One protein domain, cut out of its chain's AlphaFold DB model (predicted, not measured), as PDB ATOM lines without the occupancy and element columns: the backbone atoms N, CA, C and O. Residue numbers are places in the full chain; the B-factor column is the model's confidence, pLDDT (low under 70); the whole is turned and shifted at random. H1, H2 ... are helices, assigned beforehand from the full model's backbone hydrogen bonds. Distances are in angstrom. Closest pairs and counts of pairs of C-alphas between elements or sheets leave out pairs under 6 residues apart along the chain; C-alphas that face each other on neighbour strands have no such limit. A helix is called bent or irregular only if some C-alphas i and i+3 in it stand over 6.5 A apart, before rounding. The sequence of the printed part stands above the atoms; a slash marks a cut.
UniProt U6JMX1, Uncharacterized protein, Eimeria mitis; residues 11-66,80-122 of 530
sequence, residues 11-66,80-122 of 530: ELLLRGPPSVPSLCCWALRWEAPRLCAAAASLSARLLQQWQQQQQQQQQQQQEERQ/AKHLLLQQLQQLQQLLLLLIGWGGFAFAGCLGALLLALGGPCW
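What this domain is: This is residues 11 to 66 and 80 to 122 of the 530 residues of an uncharacterized protein of Eimeria mitis (UniProt U6JMX1). Two long helices, H2 and H3, run side by side in opposite directions with an open gap between them, and the tiny helix H1 folds back on the first residues of H2. The outline is a rod, spanning 75 by 22 by 15 A. The printed part has 99 residues with three named helices, in the order H1, H2, H3, and no named strand; the class is all helix. The whole is extended, with a radius of gyration of the C-alphas of 22.4 A.

How they stand to each other: Begin with the longest helix, H2, residues 17 to 66, and look near residue 31 for its kink of 35 degrees. H2 is irregular, but only just: C-alphas 18 and 21 are 7.0 A apart. H1, residues 11 to 14, touches H2 at residues 19 to 23 alone; the closest C-alphas are those of Leu 12 and Ser 19, 6.3 A apart. H3, residues 80 to 118, is apart from H1 and from H2. In H3 every O i to N i+4 pair is within hydrogen-bond range, in H2 42 of 46 are, and H1 is too short for such a pair.

Where its parts are: Find C-alpha 17 at (206.411, 285.059, 150.081); from there H2 runs 72.9 A to C-alpha 66 at (165.553, 225.071, 157.066). Then find C-alpha 80 at (157.008, 238.618, 166.560), where H3 begins its 55.2 A to C-alpha 118. H1 measures 5.1 A.

The domain as a whole: The two C-alphas farthest apart are those of Arg 15 and Gln 66, at 75.4 A. Residues 67 to 79 are not printed, and C-alphas 66 and 80 are 18.6 A apart across this cut. The link from H1 to H2 is tight. Mean pLDDT of the printed part is 75.0; look for values under 70 at 29 residues, among them 11 to 25 and 118 to 122.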
ATOM      1  N   GLU A  11     206.916 279.821 138.944       55.78
ATOM      2  CA  GLU A  11     206.941 281.276 138.736       55.78
ATOM      3  C   GLU A  11     206.206 282.017 139.859       55.78
ATOM      4  O   GLU A  11     206.635 283.089 140.284       55.78
ATOM      5  N   LEU A  12     205.150 281.408 140.412       55.62
ATOM      6  CA  LEU A  12     204.457 281.911 141.602       55.62
ATOM      7  C   LEU A  12     205.325 281.814 142.865       55.62
ATOM      8  O   LEU A  12     205.315 282.747 143.667       55.62
ATOM      9  N   LEU A  13     206.110 280.739 143.022       53.41
ATOM     10  CA  LEU A  13     207.077 280.576 144.120       53.41
ATOM     11  C   LEU A  13     208.223 281.598 144.057       53.41
ATOM     12  O   LEU A  13     208.692 282.061 145.095       53.41
ATOM     13  N   LEU A  14     208.657 281.967 142.850       53.00
ATOM     14  CA  LEU A  14     209.741 282.928 142.633       53.00
ATOM     15  C   LEU A  14     209.300 284.394 142.803       53.00
ATOM     16  O   LEU A  14     210.144 285.250 143.058       53.00
ATOM     17  N   ARG A  15     207.996 284.698 142.708       55.84
ATOM     18  CA  ARG A  15     207.460 286.073 142.796       55.84
ATOM     19  C   ARG A  15     207.329 286.638 144.219       55.84
ATOM     20  O   ARG A  15     207.051 287.825 144.363       55.84
ATOM     21  N   GLY A  16     207.563 285.832 145.258       55.44
ATOM     22  CA  GLY A  16     207.703 286.295 146.644       55.44
ATOM     23  C   GLY A  16     206.834 285.556 147.677       55.44
ATOM     24  O   GLY A  16     205.902 284.845 147.321       55.44
ATOM     25  N   PRO A  17     207.090 285.759 148.985       55.06
ATOM     26  CA  PRO A  17     206.411 285.059 150.081       55.06
ATOM     27  C   PRO A  17     204.876 285.228 150.195       55.06
ATOM     28  O   PRO A  17     204.253 284.308 150.729       55.06
ATOM     29  N   PRO A  18     204.208 286.304 149.717       60.78
ATOM     30  CA  PRO A  18     202.749 286.401 149.836       60.78
ATOM     31  C   PRO A  18     201.967 285.490 148.869       60.78
ATOM     32  O   PRO A  18     200.748 285.408 148.992       60.78
ATOM     33  N   SER A  19     202.617 284.784 147.934       58.66
ATOM     34  CA  SER A  19     201.955 283.848 147.002       58.66
ATOM     35  C   SER A  19     201.796 282.420 147.552       58.66
ATOM     36  O   SER A  19     201.123 281.586 146.947       58.66
ATOM     37  N   VAL A  20     202.374 282.114 148.717       62.62
ATOM     38  CA  VAL A  20     202.283 280.781 149.342       62.62
ATOM     39  C   VAL A  20     200.832 280.357 149.646       62.62
ATOM     40  O   VAL A  20     200.485 279.215 149.345       62.62
ATOM     41  N   PRO A  21     199.933 281.226 150.158       63.03
ATOM     42  CA  PRO A  21     198.546 280.844 150.430       63.03
ATOM     43  C   PRO A  21     197.759 280.484 149.164       63.03
ATOM     44  O   PRO A  21     196.953 279.553 149.188       63.03
ATOM     45  N   SER A  22     197.998 281.180 148.045       66.44
ATOM     46  CA  SER A  22     197.323 280.883 146.776       66.44
ATOM     47  C   SER A  22     197.835 279.583 146.155       66.44
ATOM     48  O   SER A  22     197.035 278.820 145.616       66.44
ATOM     49  N   LEU A  23     199.122 279.270 146.322       63.91
ATOM     50  CA  LEU A  23     199.710 277.975 145.965       63.91
ATOM     51  C   LEU A  23     199.167 276.822 146.810       63.91
ATOM     52  O   LEU A  23     198.817 275.786 146.254       63.91
ATOM     53  N   CYS A  24     199.031 276.999 148.127       66.38
ATOM     54  CA  CYS A  24     198.403 275.999 148.992       66.38
ATOM     55  C   CYS A  24     196.928 275.789 148.627       66.38
ATOM     56  O   CYS A  24     196.473 274.651 148.570       66.38
ATOM     57  N   CYS A  25     196.190 276.860 148.323       65.56
ATOM     58  CA  CYS A  25     194.797 276.774 147.880       65.56
ATOM     59  C   CYS A  25     194.674 276.087 146.507       65.56
ATOM     60  O   CYS A  25     193.772 275.277 146.292       65.56
ATOM     61  N   TRP A  26     195.612 276.347 145.592       72.31
ATOM     62  CA  TRP A  26     195.696 275.667 144.299       72.31
ATOM     63  C   TRP A  26     196.032 274.180 144.459       72.31
ATOM     64  O   TRP A  26     195.324 273.335 143.915       72.31
ATOM     65  N   ALA A  27     197.043 273.846 145.266       65.50
ATOM     66  CA  ALA A  27     197.426 272.468 145.557       65.50
ATOM     67  C   ALA A  27     196.288 271.706 146.250       65.50
ATOM     68  O   ALA A  27     195.967 270.598 145.839       65.50
ATOM     69  N   LEU A  28     195.609 272.321 147.224       64.94
ATOM     70  CA  LEU A  28     194.419 271.752 147.863       64.94
ATOM     71  C   LEU A  28     193.280 271.548 146.864       64.94
ATOM     72  O   LEU A  28     192.651 270.499 146.892       64.94
ATOM     73  N   ARG A  29     193.027 272.486 145.944       72.00
ATOM     74  CA  ARG A  29     192.013 272.300 144.889       72.00
ATOM     75  C   ARG A  29     192.333 271.139 143.949       72.00
ATOM     76  O   ARG A  29     191.407 270.500 143.460       72.00
ATOM     77  N   TRP A  30     193.611 270.857 143.712       69.31
ATOM     78  CA  TRP A  30     194.055 269.768 142.837       69.31
ATOM     79  C   TRP A  30     194.164 268.410 143.542       69.31
ATOM     80  O   TRP A  30     193.852 267.379 142.944       69.31
ATOM     81  N   GLU A  31     194.575 268.392 144.807       63.62
ATOM     82  CA  GLU A  31     194.737 267.177 145.612       63.62
ATOM     83  C   GLU A  31     193.436 266.757 146.309       63.62
ATOM     84  O   GLU A  31     193.193 265.561 146.469       63.62
ATOM     85  N   ALA A  32     192.544 267.690 146.667       65.56
ATOM     86  CA  ALA A  32     191.282 267.362 147.335       65.56
ATOM     87  C   ALA A  32     190.415 266.364 146.545       65.56
ATOM     88  O   ALA A  32     189.950 265.408 147.159       65.56
ATOM     89  N   PRO A  33     190.241 266.466 145.209       69.81
ATOM     90  CA  PRO A  33     189.522 265.449 144.443       69.81
ATOM     91  C   PRO A  33     190.160 264.060 144.553       69.81
ATOM     92  O   PRO A  33     189.447 263.061 144.610       69.81
ATOM     93  N   ARG A  34     191.496 263.980 144.630       67.88
ATOM     94  CA  ARG A  34     192.230 262.710 144.759       67.88
ATOM     95  C   ARG A  34     192.091 262.113 146.149       67.88
ATOM     96  O   ARG A  34     191.845 260.917 146.267       67.88
ATOM     97  N   LEU A  35     192.199 262.938 147.187       64.94
ATOM     98  CA  LEU A  35     191.981 262.515 148.569       64.94
ATOM     99  C   LEU A  35     190.524 262.096 148.793       64.94
ATOM    100  O   LEU A  35     190.282 261.064 149.412       64.94
ATOM    101  N   CYS A  36     189.559 262.819 148.218       72.06
ATOM    102  CA  CYS A  36     188.148 262.435 148.223       72.06
ATOM    103  C   CYS A  36     187.916 261.121 147.471       72.06
ATOM    104  O   CYS A  36     187.196 260.265 147.977       72.06
ATOM    105  N   ALA A  37     188.544 260.914 146.310       72.75
ATOM    106  CA  ALA A  37     188.451 259.654 145.571       72.75
ATOM    107  C   ALA A  37     189.080 258.481 146.344       72.75
ATOM    108  O   ALA A  37     188.500 257.396 146.403       72.75
ATOM    109  N   ALA A  38     190.226 258.698 146.996       71.44
ATOM    110  CA  ALA A  38     190.867 257.699 147.846       71.44
ATOM    111  C   ALA A  38     189.991 257.357 149.063       71.44
ATOM    112  O   ALA A  38     189.732 256.180 149.321       71.44
ATOM    113  N   ALA A  39     189.458 258.366 149.756       70.31
ATOM    114  CA  ALA A  39     188.530 258.182 150.868       70.31
ATOM    115  C   ALA A  39     187.243 257.465 150.428       70.31
ATOM    116  O   ALA A  39     186.804 256.540 151.109       70.31
ATOM    117  N   ALA A  40     186.687 257.820 149.265       75.19
ATOM    118  CA  ALA A  40     185.528 257.151 148.678       75.19
ATOM    119  C   ALA A  40     185.824 255.687 148.323       75.19
ATOM    120  O   ALA A  40     184.983 254.817 148.525       75.19
ATOM    121  N   SER A  41     187.030 255.382 147.839       79.06
ATOM    122  CA  SER A  41     187.427 254.001 147.541       79.06
ATOM    123  C   SER A  41     187.560 253.145 148.807       79.06
ATOM    124  O   SER A  41     187.159 251.980 148.816       79.06
ATOM    125  N   LEU A  42     188.071 253.727 149.898       75.31
ATOM    126  CA  LEU A  42     188.173 253.058 151.194       75.31
ATOM    127  C   LEU A  42     186.791 252.846 151.817       75.31
ATOM    128  O   LEU A  42     186.495 251.743 152.279       75.31
ATOM    129  N   SER A  43     185.923 253.861 151.783       78.50
ATOM    130  CA  SER A  43     184.559 253.738 152.300       78.50
ATOM    131  C   SER A  43     183.722 252.758 151.477       78.50
ATOM    132  O   SER A  43     182.979 251.973 152.062       78.50
ATOM    133  N   ALA A  44     183.899 252.716 150.152       79.06
ATOM    134  CA  ALA A  44     183.249 251.735 149.285       79.06
ATOM    135  C   ALA A  44     183.648 250.297 149.647       79.06
ATOM    136  O   ALA A  44     182.778 249.435 149.740       79.06
ATOM    137  N   ARG A  45     184.934 250.034 149.922       83.56
ATOM    138  CA  ARG A  45     185.393 248.702 150.359       83.56
ATOM    139  C   ARG A  45     184.830 248.304 151.718       83.56
ATOM    140  O   ARG A  45     184.426 247.158 151.882       83.56
ATOM    141  N   LEU A  46     184.775 249.237 152.669       73.75
ATOM    142  CA  LEU A  46     184.183 248.983 153.986       73.75
ATOM    143  C   LEU A  46     182.680 248.703 153.880       73.75
ATOM    144  O   LEU A  46     182.196 247.744 154.478       73.75
ATOM    145  N   LEU A  47     181.954 249.482 153.072       78.88
ATOM    146  CA  LEU A  47     180.541 249.233 152.770       78.88
ATOM    147  C   LEU A  47     180.341 247.878 152.089       78.88
ATOM    148  O   LEU A  47     179.431 247.143 152.459       78.88
ATOM    149  N   GLN A  48     181.212 247.514 151.146       85.19
ATOM    150  CA  GLN A  48     181.148 246.237 150.440       85.19
ATOM    151  C   GLN A  48     181.436 245.047 151.368       85.19
ATOM    152  O   GLN A  48     180.700 244.062 151.331       85.19
ATOM    153  N   GLN A  49     182.451 245.138 152.236       82.69
ATOM    154  CA  GLN A  49     182.724 244.115 153.256       82.69
ATOM    155  C   GLN A  49     181.553 243.963 154.221       82.69
ATOM    156  O   GLN A  49     181.131 242.847 154.518       82.69
ATOM    157  N   TRP A  50     181.000 245.080 154.684       79.56
ATOM    158  CA  TRP A  50     179.857 245.059 155.584       79.56
ATOM    159  C   TRP A  50     178.609 244.467 154.909       79.56
ATOM    160  O   TRP A  50     177.890 243.674 155.518       79.56
ATOM    161  N   GLN A  51     178.383 244.772 153.628       85.56
ATOM    162  CA  GLN A  51     177.284 244.201 152.851       85.56
ATOM    163  C   GLN A  51     177.455 242.687 152.658       85.56
ATOM    164  O   GLN A  51     176.491 241.940 152.832       85.56
ATOM    165  N   GLN A  52     178.675 242.218 152.376       87.81
ATOM    166  CA  GLN A  52     178.983 240.784 152.312       87.81
ATOM    167  C   GLN A  52     178.747 240.088 153.657       87.81
ATOM    168  O   GLN A  52     178.162 239.004 153.694       87.81
ATOM    169  N   GLN A  53     179.139 240.722 154.763       85.50
ATOM    170  CA  GLN A  53     178.925 240.178 156.102       85.50
ATOM    171  C   GLN A  53     177.430 240.061 156.434       85.50
ATOM    172  O   GLN A  53     177.002 239.038 156.970       85.50
ATOM    173  N   GLN A  54     176.612 241.052 156.057       81.94
ATOM    174  CA  GLN A  54     175.156 240.947 156.193       81.94
ATOM    175  C   GLN A  54     174.569 239.804 155.361       81.94
ATOM    176  O   GLN A  54     173.682 239.094 155.837       81.94
ATOM    177  N   GLN A  55     175.056 239.612 154.134       87.19
ATOM    178  CA  GLN A  55     174.569 238.551 153.253       87.19
ATOM    179  C   GLN A  55     174.876 237.158 153.817       87.19
ATOM    180  O   GLN A  55     173.995 236.299 153.833       87.19
ATOM    181  N   GLN A  56     176.082 236.956 154.361       87.94
ATOM    182  CA  GLN A  56     176.437 235.710 155.049       87.94
ATOM    183  C   GLN A  56     175.563 235.463 156.281       87.94
ATOM    184  O   GLN A  56     175.118 234.339 156.508       87.94
ATOM    185  N   GLN A  57     175.258 236.509 157.053       84.56
ATOM    186  CA  GLN A  57     174.414 236.373 158.239       84.56
ATOM    187  C   GLN A  57     172.966 235.994 157.881       84.56
ATOM    188  O   GLN A  57     172.341 235.202 158.590       84.56
ATOM    189  N   GLN A  58     172.436 236.504 156.761       83.94
ATOM    190  CA  GLN A  58     171.121 236.094 156.257       83.94
ATOM    191  C   GLN A  58     171.109 234.649 155.744       83.94
ATOM    192  O   GLN A  58     170.135 233.938 155.990       83.94
ATOM    193  N   GLN A  59     172.177 234.200 155.075       87.94
ATOM    194  CA  GLN A  59     172.286 232.808 154.623       87.94
ATOM    195  C   GLN A  59     172.333 231.832 155.803       87.94
ATOM    196  O   GLN A  59     171.574 230.867 155.808       87.94
ATOM    197  N   GLN A  60     173.114 232.131 156.847       86.19
ATOM    198  CA  GLN A  60     173.149 231.297 158.056       86.19
ATOM    199  C   GLN A  60     171.784 231.226 158.751       86.19
ATOM    200  O   GLN A  60     171.364 230.150 159.170       86.19
ATOM    201  N   GLN A  61     171.038 232.336 158.818       83.50
ATOM    202  CA  GLN A  61     169.678 232.307 159.370       83.50
ATOM    203  C   GLN A  61     168.691 231.512 158.503       83.50
ATOM    204  O   GLN A  61     167.751 230.924 159.042       83.50
ATOM    205  N   GLN A  62     168.863 231.492 157.177       82.56
ATOM    206  CA  GLN A  62     168.044 230.651 156.299       82.56
ATOM    207  C   GLN A  62     168.379 229.167 156.458       82.56
ATOM    208  O   GLN A  62     167.448 228.364 156.532       82.56
ATOM    209  N   GLU A  63     169.657 228.802 156.578       84.38
ATOM    210  CA  GLU A  63     170.064 227.418 156.857       84.38
ATOM    211  C   GLU A  63     169.574 226.946 158.229       84.38
ATOM    212  O   GLU A  63     168.990 225.865 158.321       84.38
ATOM    213  N   GLU A  64     169.701 227.768 159.277       79.94
ATOM    214  CA  GLU A  64     169.116 227.452 160.586       79.94
ATOM    215  C   GLU A  64     167.597 227.299 160.490       79.94
ATOM    216  O   GLU A  64     167.042 226.367 161.070       79.94
ATOM    217  N   ARG A  65     166.902 228.158 159.727       75.38
ATOM    218  CA  ARG A  65     165.451 228.020 159.523       75.38
ATOM    219  C   ARG A  65     165.076 226.729 158.808       75.38
ATOM    220  O   ARG A  65     164.105 226.106 159.225       75.38
ATOM    221  N   GLN A  66     165.818 226.324 157.779       79.25
ATOM    222  CA  GLN A  66     165.553 225.071 157.066       79.25
ATOM    223  C   GLN A  66     165.840 223.851 157.949       79.25
ATOM    224  O   GLN A  66     165.064 222.895 157.944       79.25
ATOM    225  N   ALA A  80     156.816 237.353 165.851       84.62
ATOM    226  CA  ALA A  80     157.008 238.618 166.560       84.62
ATOM    227  C   ALA A  80     158.494 238.905 166.841       84.62
ATOM    228  O   ALA A  80     158.953 240.024 166.619       84.62
ATOM    229  N   LYS A  81     159.271 237.892 167.253       85.12
ATOM    230  CA  LYS A  81     160.719 238.024 167.479       85.12
ATOM    231  C   LYS A  81     161.468 238.405 166.198       85.12
ATOM    232  O   LYS A  81     162.359 239.247 166.247       85.12
ATOM    233  N   HIS A  82     161.096 237.824 165.056       79.31
ATOM    234  CA  HIS A  82     161.702 238.178 163.772       79.31
ATOM    235  C   HIS A  82     161.368 239.608 163.331       79.31
ATOM    236  O   HIS A  82     162.270 240.307 162.884       79.31
ATOM    237  N   LEU A  83     160.127 240.072 163.524       83.31
ATOM    238  CA  LEU A  83     159.755 241.468 163.255       83.31
ATOM    239  C   LEU A  83     160.521 242.457 164.147       83.31
ATOM    240  O   LEU A  83     160.984 243.488 163.662       83.31
ATOM    241  N   LEU A  84     160.700 242.125 165.429       87.31
ATOM    242  CA  LEU A  84     161.462 242.952 166.368       87.31
ATOM    243  C   LEU A  84     162.940 243.039 165.979       87.31
ATOM    244  O   LEU A  84     163.497 244.133 165.937       87.31
ATOM    245  N   LEU A  85     163.564 241.907 165.641       82.75
ATOM    246  CA  LEU A  85     164.950 241.883 165.166       82.75
ATOM    247  C   LEU A  85     165.114 242.661 163.856       82.75
ATOM    248  O   LEU A  85     166.093 243.387 163.702       82.75
ATOM    249  N   GLN A  86     164.139 242.571 162.952       84.44
ATOM    250  CA  GLN A  86     164.159 243.300 161.687       84.44
ATOM    251  C   GLN A  86     164.067 244.819 161.896       84.44
ATOM    252  O   GLN A  86     164.841 245.562 161.291       84.44
ATOM    253  N   GLN A  87     163.191 245.293 162.789       86.25
ATOM    254  CA  GLN A  87     163.140 246.720 163.129       86.25
ATOM    255  C   GLN A  87     164.424 247.203 163.809       86.25
ATOM    256  O   GLN A  87     164.915 248.288 163.497       86.25
ATOM    257  N   LEU A  88     164.998 246.399 164.706       86.69
ATOM    258  CA  LEU A  88     166.215 246.765 165.429       86.69
ATOM    259  C   LEU A  88     167.423 246.851 164.479       86.69
ATOM    260  O   LEU A  88     168.220 247.784 164.574       86.69
ATOM    261  N   GLN A  89     167.497 245.952 163.494       84.00
ATOM    262  CA  GLN A  89     168.504 245.984 162.433       84.00
ATOM    263  C   GLN A  89     168.354 247.215 161.525       84.00
ATOM    264  O   GLN A  89     169.352 247.850 161.179       84.00
ATOM    265  N   GLN A  90     167.120 247.595 161.176       85.31
ATOM    266  CA  GLN A  90     166.858 248.791 160.368       85.31
ATOM    267  C   GLN A  90     167.245 250.079 161.115       85.31
ATOM    268  O   GLN A  90     167.851 250.981 160.535       85.31
ATOM    269  N   LEU A  91     166.964 250.149 162.419       86.81
ATOM    270  CA  LEU A  91     167.318 251.299 163.252       86.81
ATOM    271  C   LEU A  91     168.838 251.411 163.445       86.81
ATOM    272  O   LEU A  91     169.392 252.508 163.378       86.81
ATOM    273  N   GLN A  92     169.533 250.279 163.590       87.69
ATOM    274  CA  GLN A  92     170.994 250.244 163.669       87.69
ATOM    275  C   GLN A  92     171.661 250.717 162.367       87.69
ATOM    276  O   GLN A  92     172.639 251.462 162.427       87.69
ATOM    277  N   GLN A  93     171.134 250.334 161.197       81.12
ATOM    278  CA  GLN A  93     171.634 250.825 159.907       81.12
ATOM    279  C   GLN A  93     171.481 252.341 159.781       81.12
ATOM    280  O   GLN A  93     172.415 253.017 159.352       81.12
ATOM    281  N   LEU A  94     170.334 252.883 160.195       85.12
ATOM    282  CA  LEU A  94     170.079 254.318 160.132       85.12
ATOM    283  C   LEU A  94     170.992 255.092 161.094       85.12
ATOM    284  O   LEU A  94     171.524 256.134 160.721       85.12
ATOM    285  N   LEU A  95     171.251 254.545 162.287       83.69
ATOM    286  CA  LEU A  95     172.184 255.124 163.256       83.69
ATOM    287  C   LEU A  95     173.633 255.105 162.745       83.69
ATOM    288  O   LEU A  95     174.330 256.110 162.845       83.69
ATOM    289  N   LEU A  96     174.086 253.990 162.161       80.12
ATOM    290  CA  LEU A  96     175.422 253.872 161.567       80.12
ATOM    291  C   LEU A  96     175.606 254.825 160.387       80.12
ATOM    292  O   LEU A  96     176.662 255.442 160.264       80.12
ATOM    293  N   LEU A  97     174.575 254.984 159.554       83.56
ATOM    294  CA  LEU A  97     174.579 255.968 158.479       83.56
ATOM    295  C   LEU A  97     174.729 257.379 159.067       83.56
ATOM    296  O   LEU A  97     175.610 258.130 158.660       83.56
ATOM    297  N   LEU A  98     173.935 257.719 160.083       85.31
ATOM    298  CA  LEU A  98     173.970 259.036 160.719       85.31
ATOM    299  C   LEU A  98     175.327 259.325 161.385       85.31
ATOM    300  O   LEU A  98     175.841 260.434 161.264       85.31
ATOM    301  N   ILE A  99     175.940 258.323 162.020       81.50
ATOM    302  CA  ILE A  99     177.285 258.417 162.607       81.50
ATOM    303  C   ILE A  99     178.357 258.523 161.516       81.50
ATOM    304  O   ILE A  99     179.295 259.299 161.670       81.50
ATOM    305  N   GLY A 100     178.226 257.796 160.405       79.94
ATOM    306  CA  GLY A 100     179.167 257.862 159.285       79.94
ATOM    307  C   GLY A 100     179.173 259.237 158.615       79.94
ATOM    308  O   GLY A 100     180.231 259.849 158.455       79.94
ATOM    309  N   TRP A 101     177.991 259.765 158.289       87.00
ATOM    310  CA  TRP A 101     177.848 261.104 157.707       87.00
ATOM    311  C   TRP A 101     178.192 262.208 158.709       87.00
ATOM    312  O   TRP A 101     178.900 263.154 158.360       87.00
ATOM    313  N   GLY A 102     177.757 262.068 159.964       82.69
ATOM    314  CA  GLY A 102     178.094 262.993 161.043       82.69
ATOM    315  C   GLY A 102     179.596 263.028 161.325       82.69
ATOM    316  O   GLY A 102     180.168 264.104 161.463       82.69
ATOM    317  N   GLY A 103     180.255 261.868 161.321       82.56
ATOM    318  CA  GLY A 103     181.700 261.741 161.478       82.56
ATOM    319  C   GLY A 103     182.471 262.363 160.318       82.56
ATOM    320  O   GLY A 103     183.448 263.068 160.557       82.56
ATOM    321  N   PHE A 104     182.015 262.182 159.075       74.81
ATOM    322  CA  PHE A 104     182.637 262.812 157.906       74.81
ATOM    323  C   PHE A 104     182.500 264.339 157.935       74.81
ATOM    324  O   PHE A 104     183.488 265.051 157.753       74.81
ATOM    325  N   ALA A 105     181.300 264.850 158.224       76.75
ATOM    326  CA  ALA A 105     181.065 266.285 158.351       76.75
ATOM    327  C   ALA A 105     181.881 266.886 159.507       76.75
ATOM    328  O   ALA A 105     182.521 267.922 159.342       76.75
ATOM    329  N   PHE A 106     181.922 266.205 160.655       76.44
ATOM    330  CA  PHE A 106     182.683 266.654 161.814       76.44
ATOM    331  C   PHE A 106     184.193 266.625 161.556       76.44
ATOM    332  O   PHE A 106     184.873 267.602 161.857       76.44
ATOM    333  N   ALA A 107     184.723 265.560 160.951       73.25
ATOM    334  CA  ALA A 107     186.137 265.462 160.591       73.25
ATOM    335  C   ALA A 107     186.534 266.502 159.533       73.25
ATOM    336  O   ALA A 107     187.597 267.110 159.648       73.25
ATOM    337  N   GLY A 108     185.669 266.758 158.548       77.62
ATOM    338  CA  GLY A 108     185.860 267.820 157.560       77.62
ATOM    339  C   GLY A 108     185.896 269.208 158.203       77.62
ATOM    340  O   GLY A 108     186.833 269.971 157.962       77.62
ATOM    341  N   CYS A 109     184.936 269.515 159.081       78.50
ATOM    342  CA  CYS A 109     184.897 270.776 159.827       78.50
ATOM    343  C   CYS A 109     186.097 270.930 160.772       78.50
ATOM    344  O   CYS A 109     186.702 272.000 160.816       78.50
ATOM    345  N   LEU A 110     186.480 269.872 161.493       75.06
ATOM    346  CA  LEU A 110     187.637 269.878 162.388       75.06
ATOM    347  C   LEU A 110     188.943 270.054 161.601       75.06
ATOM    348  O   LEU A 110     189.793 270.844 161.999       75.06
ATOM    349  N   GLY A 111     189.088 269.372 160.463       75.62
ATOM    350  CA  GLY A 111     190.235 269.519 159.566       75.62
ATOM    351  C   GLY A 111     190.343 270.933 158.995       75.62
ATOM    352  O   GLY A 111     191.418 271.529 159.034       75.62
ATOM    353  N   ALA A 112     189.227 271.512 158.544       71.81
ATOM    354  CA  ALA A 112     189.178 272.897 158.079       71.81
ATOM    355  C   ALA A 112     189.514 273.895 159.200       71.81
ATOM    356  O   ALA A 112     190.277 274.832 158.974       71.81
ATOM    357  N   LEU A 113     189.010 273.671 160.418       74.06
ATOM    358  CA  LEU A 113     189.312 274.492 161.592       74.06
ATOM    359  C   LEU A 113     190.803 274.411 161.966       74.06
ATOM    360  O   LEU A 113     191.432 275.437 162.216       74.06
ATOM    361  N   LEU A 114     191.386 273.209 161.963       74.75
ATOM    362  CA  LEU A 114     192.811 272.995 162.234       74.75
ATOM    363  C   LEU A 114     193.697 273.643 161.167       74.75
ATOM    364  O   LEU A 114     194.718 274.231 161.513       74.75
ATOM    365  N   LEU A 115     193.299 273.596 159.894       72.94
ATOM    366  CA  LEU A 115     194.000 274.290 158.812       72.94
ATOM    367  C   LEU A 115     193.862 275.815 158.923       72.94
ATOM    368  O   LEU A 115     194.841 276.524 158.715       72.94
ATOM    369  N   ALA A 116     192.689 276.327 159.293       69.94
ATOM    370  CA  ALA A 116     192.458 277.762 159.456       69.94
ATOM    371  C   ALA A 116     193.223 278.347 160.658       69.94
ATOM    372  O   ALA A 116     193.800 279.429 160.559       69.94
ATOM    373  N   LEU A 117     193.265 277.626 161.784       72.25
ATOM    374  CA  LEU A 117     193.959 278.056 163.003       72.25
ATOM    375  C   LEU A 117     195.464 277.755 162.969       72.25
ATOM    376  O   LEU A 117     196.269 278.523 163.496       72.25
ATOM    377  N   GLY A 118     195.843 276.630 162.364       67.12
ATOM    378  CA  GLY A 118     197.220 276.160 162.263       67.12
ATOM    379  C   GLY A 118     197.977 276.751 161.079       67.12
ATOM    380  O   GLY A 118     199.163 277.021 161.221       67.12
ATOM    381  N   GLY A 119     197.315 277.031 159.954       62.59
ATOM    382  CA  GLY A 119     197.933 277.514 158.712       62.59
ATOM    383  C   GLY A 119     198.929 278.673 158.873       62.59
ATOM    384  O   GLY A 119     200.003 278.603 158.283       62.59
ATOM    385  N   PRO A 120     198.673 279.691 159.720       59.78
ATOM    386  CA  PRO A 120     199.640 280.764 159.975       59.78
ATOM    387  C   PRO A 120     200.887 280.323 160.761       59.78
ATOM    388  O   PRO A 120     201.921 280.983 160.702       59.78
ATOM    389  N   CYS A 121     200.789 279.240 161.538       51.38
ATOM    390  CA  CYS A 121     201.889 278.659 162.316       51.38
ATOM    391  C   CYS A 121     202.658 277.595 161.523       51.38
ATOM    392  O   CYS A 121     203.778 277.240 161.888       51.38
ATOM    393  N   TRP A 122     202.069 277.094 160.437       51.97
ATOM    394  CA  TRP A 122     202.726 276.224 159.474       51.97
ATOM    395  C   TRP A 122     203.543 277.131 158.559       51.97
ATOM    396  O   TRP A 122     203.182 277.396 157.413       51.97
TER     397      TRP A 122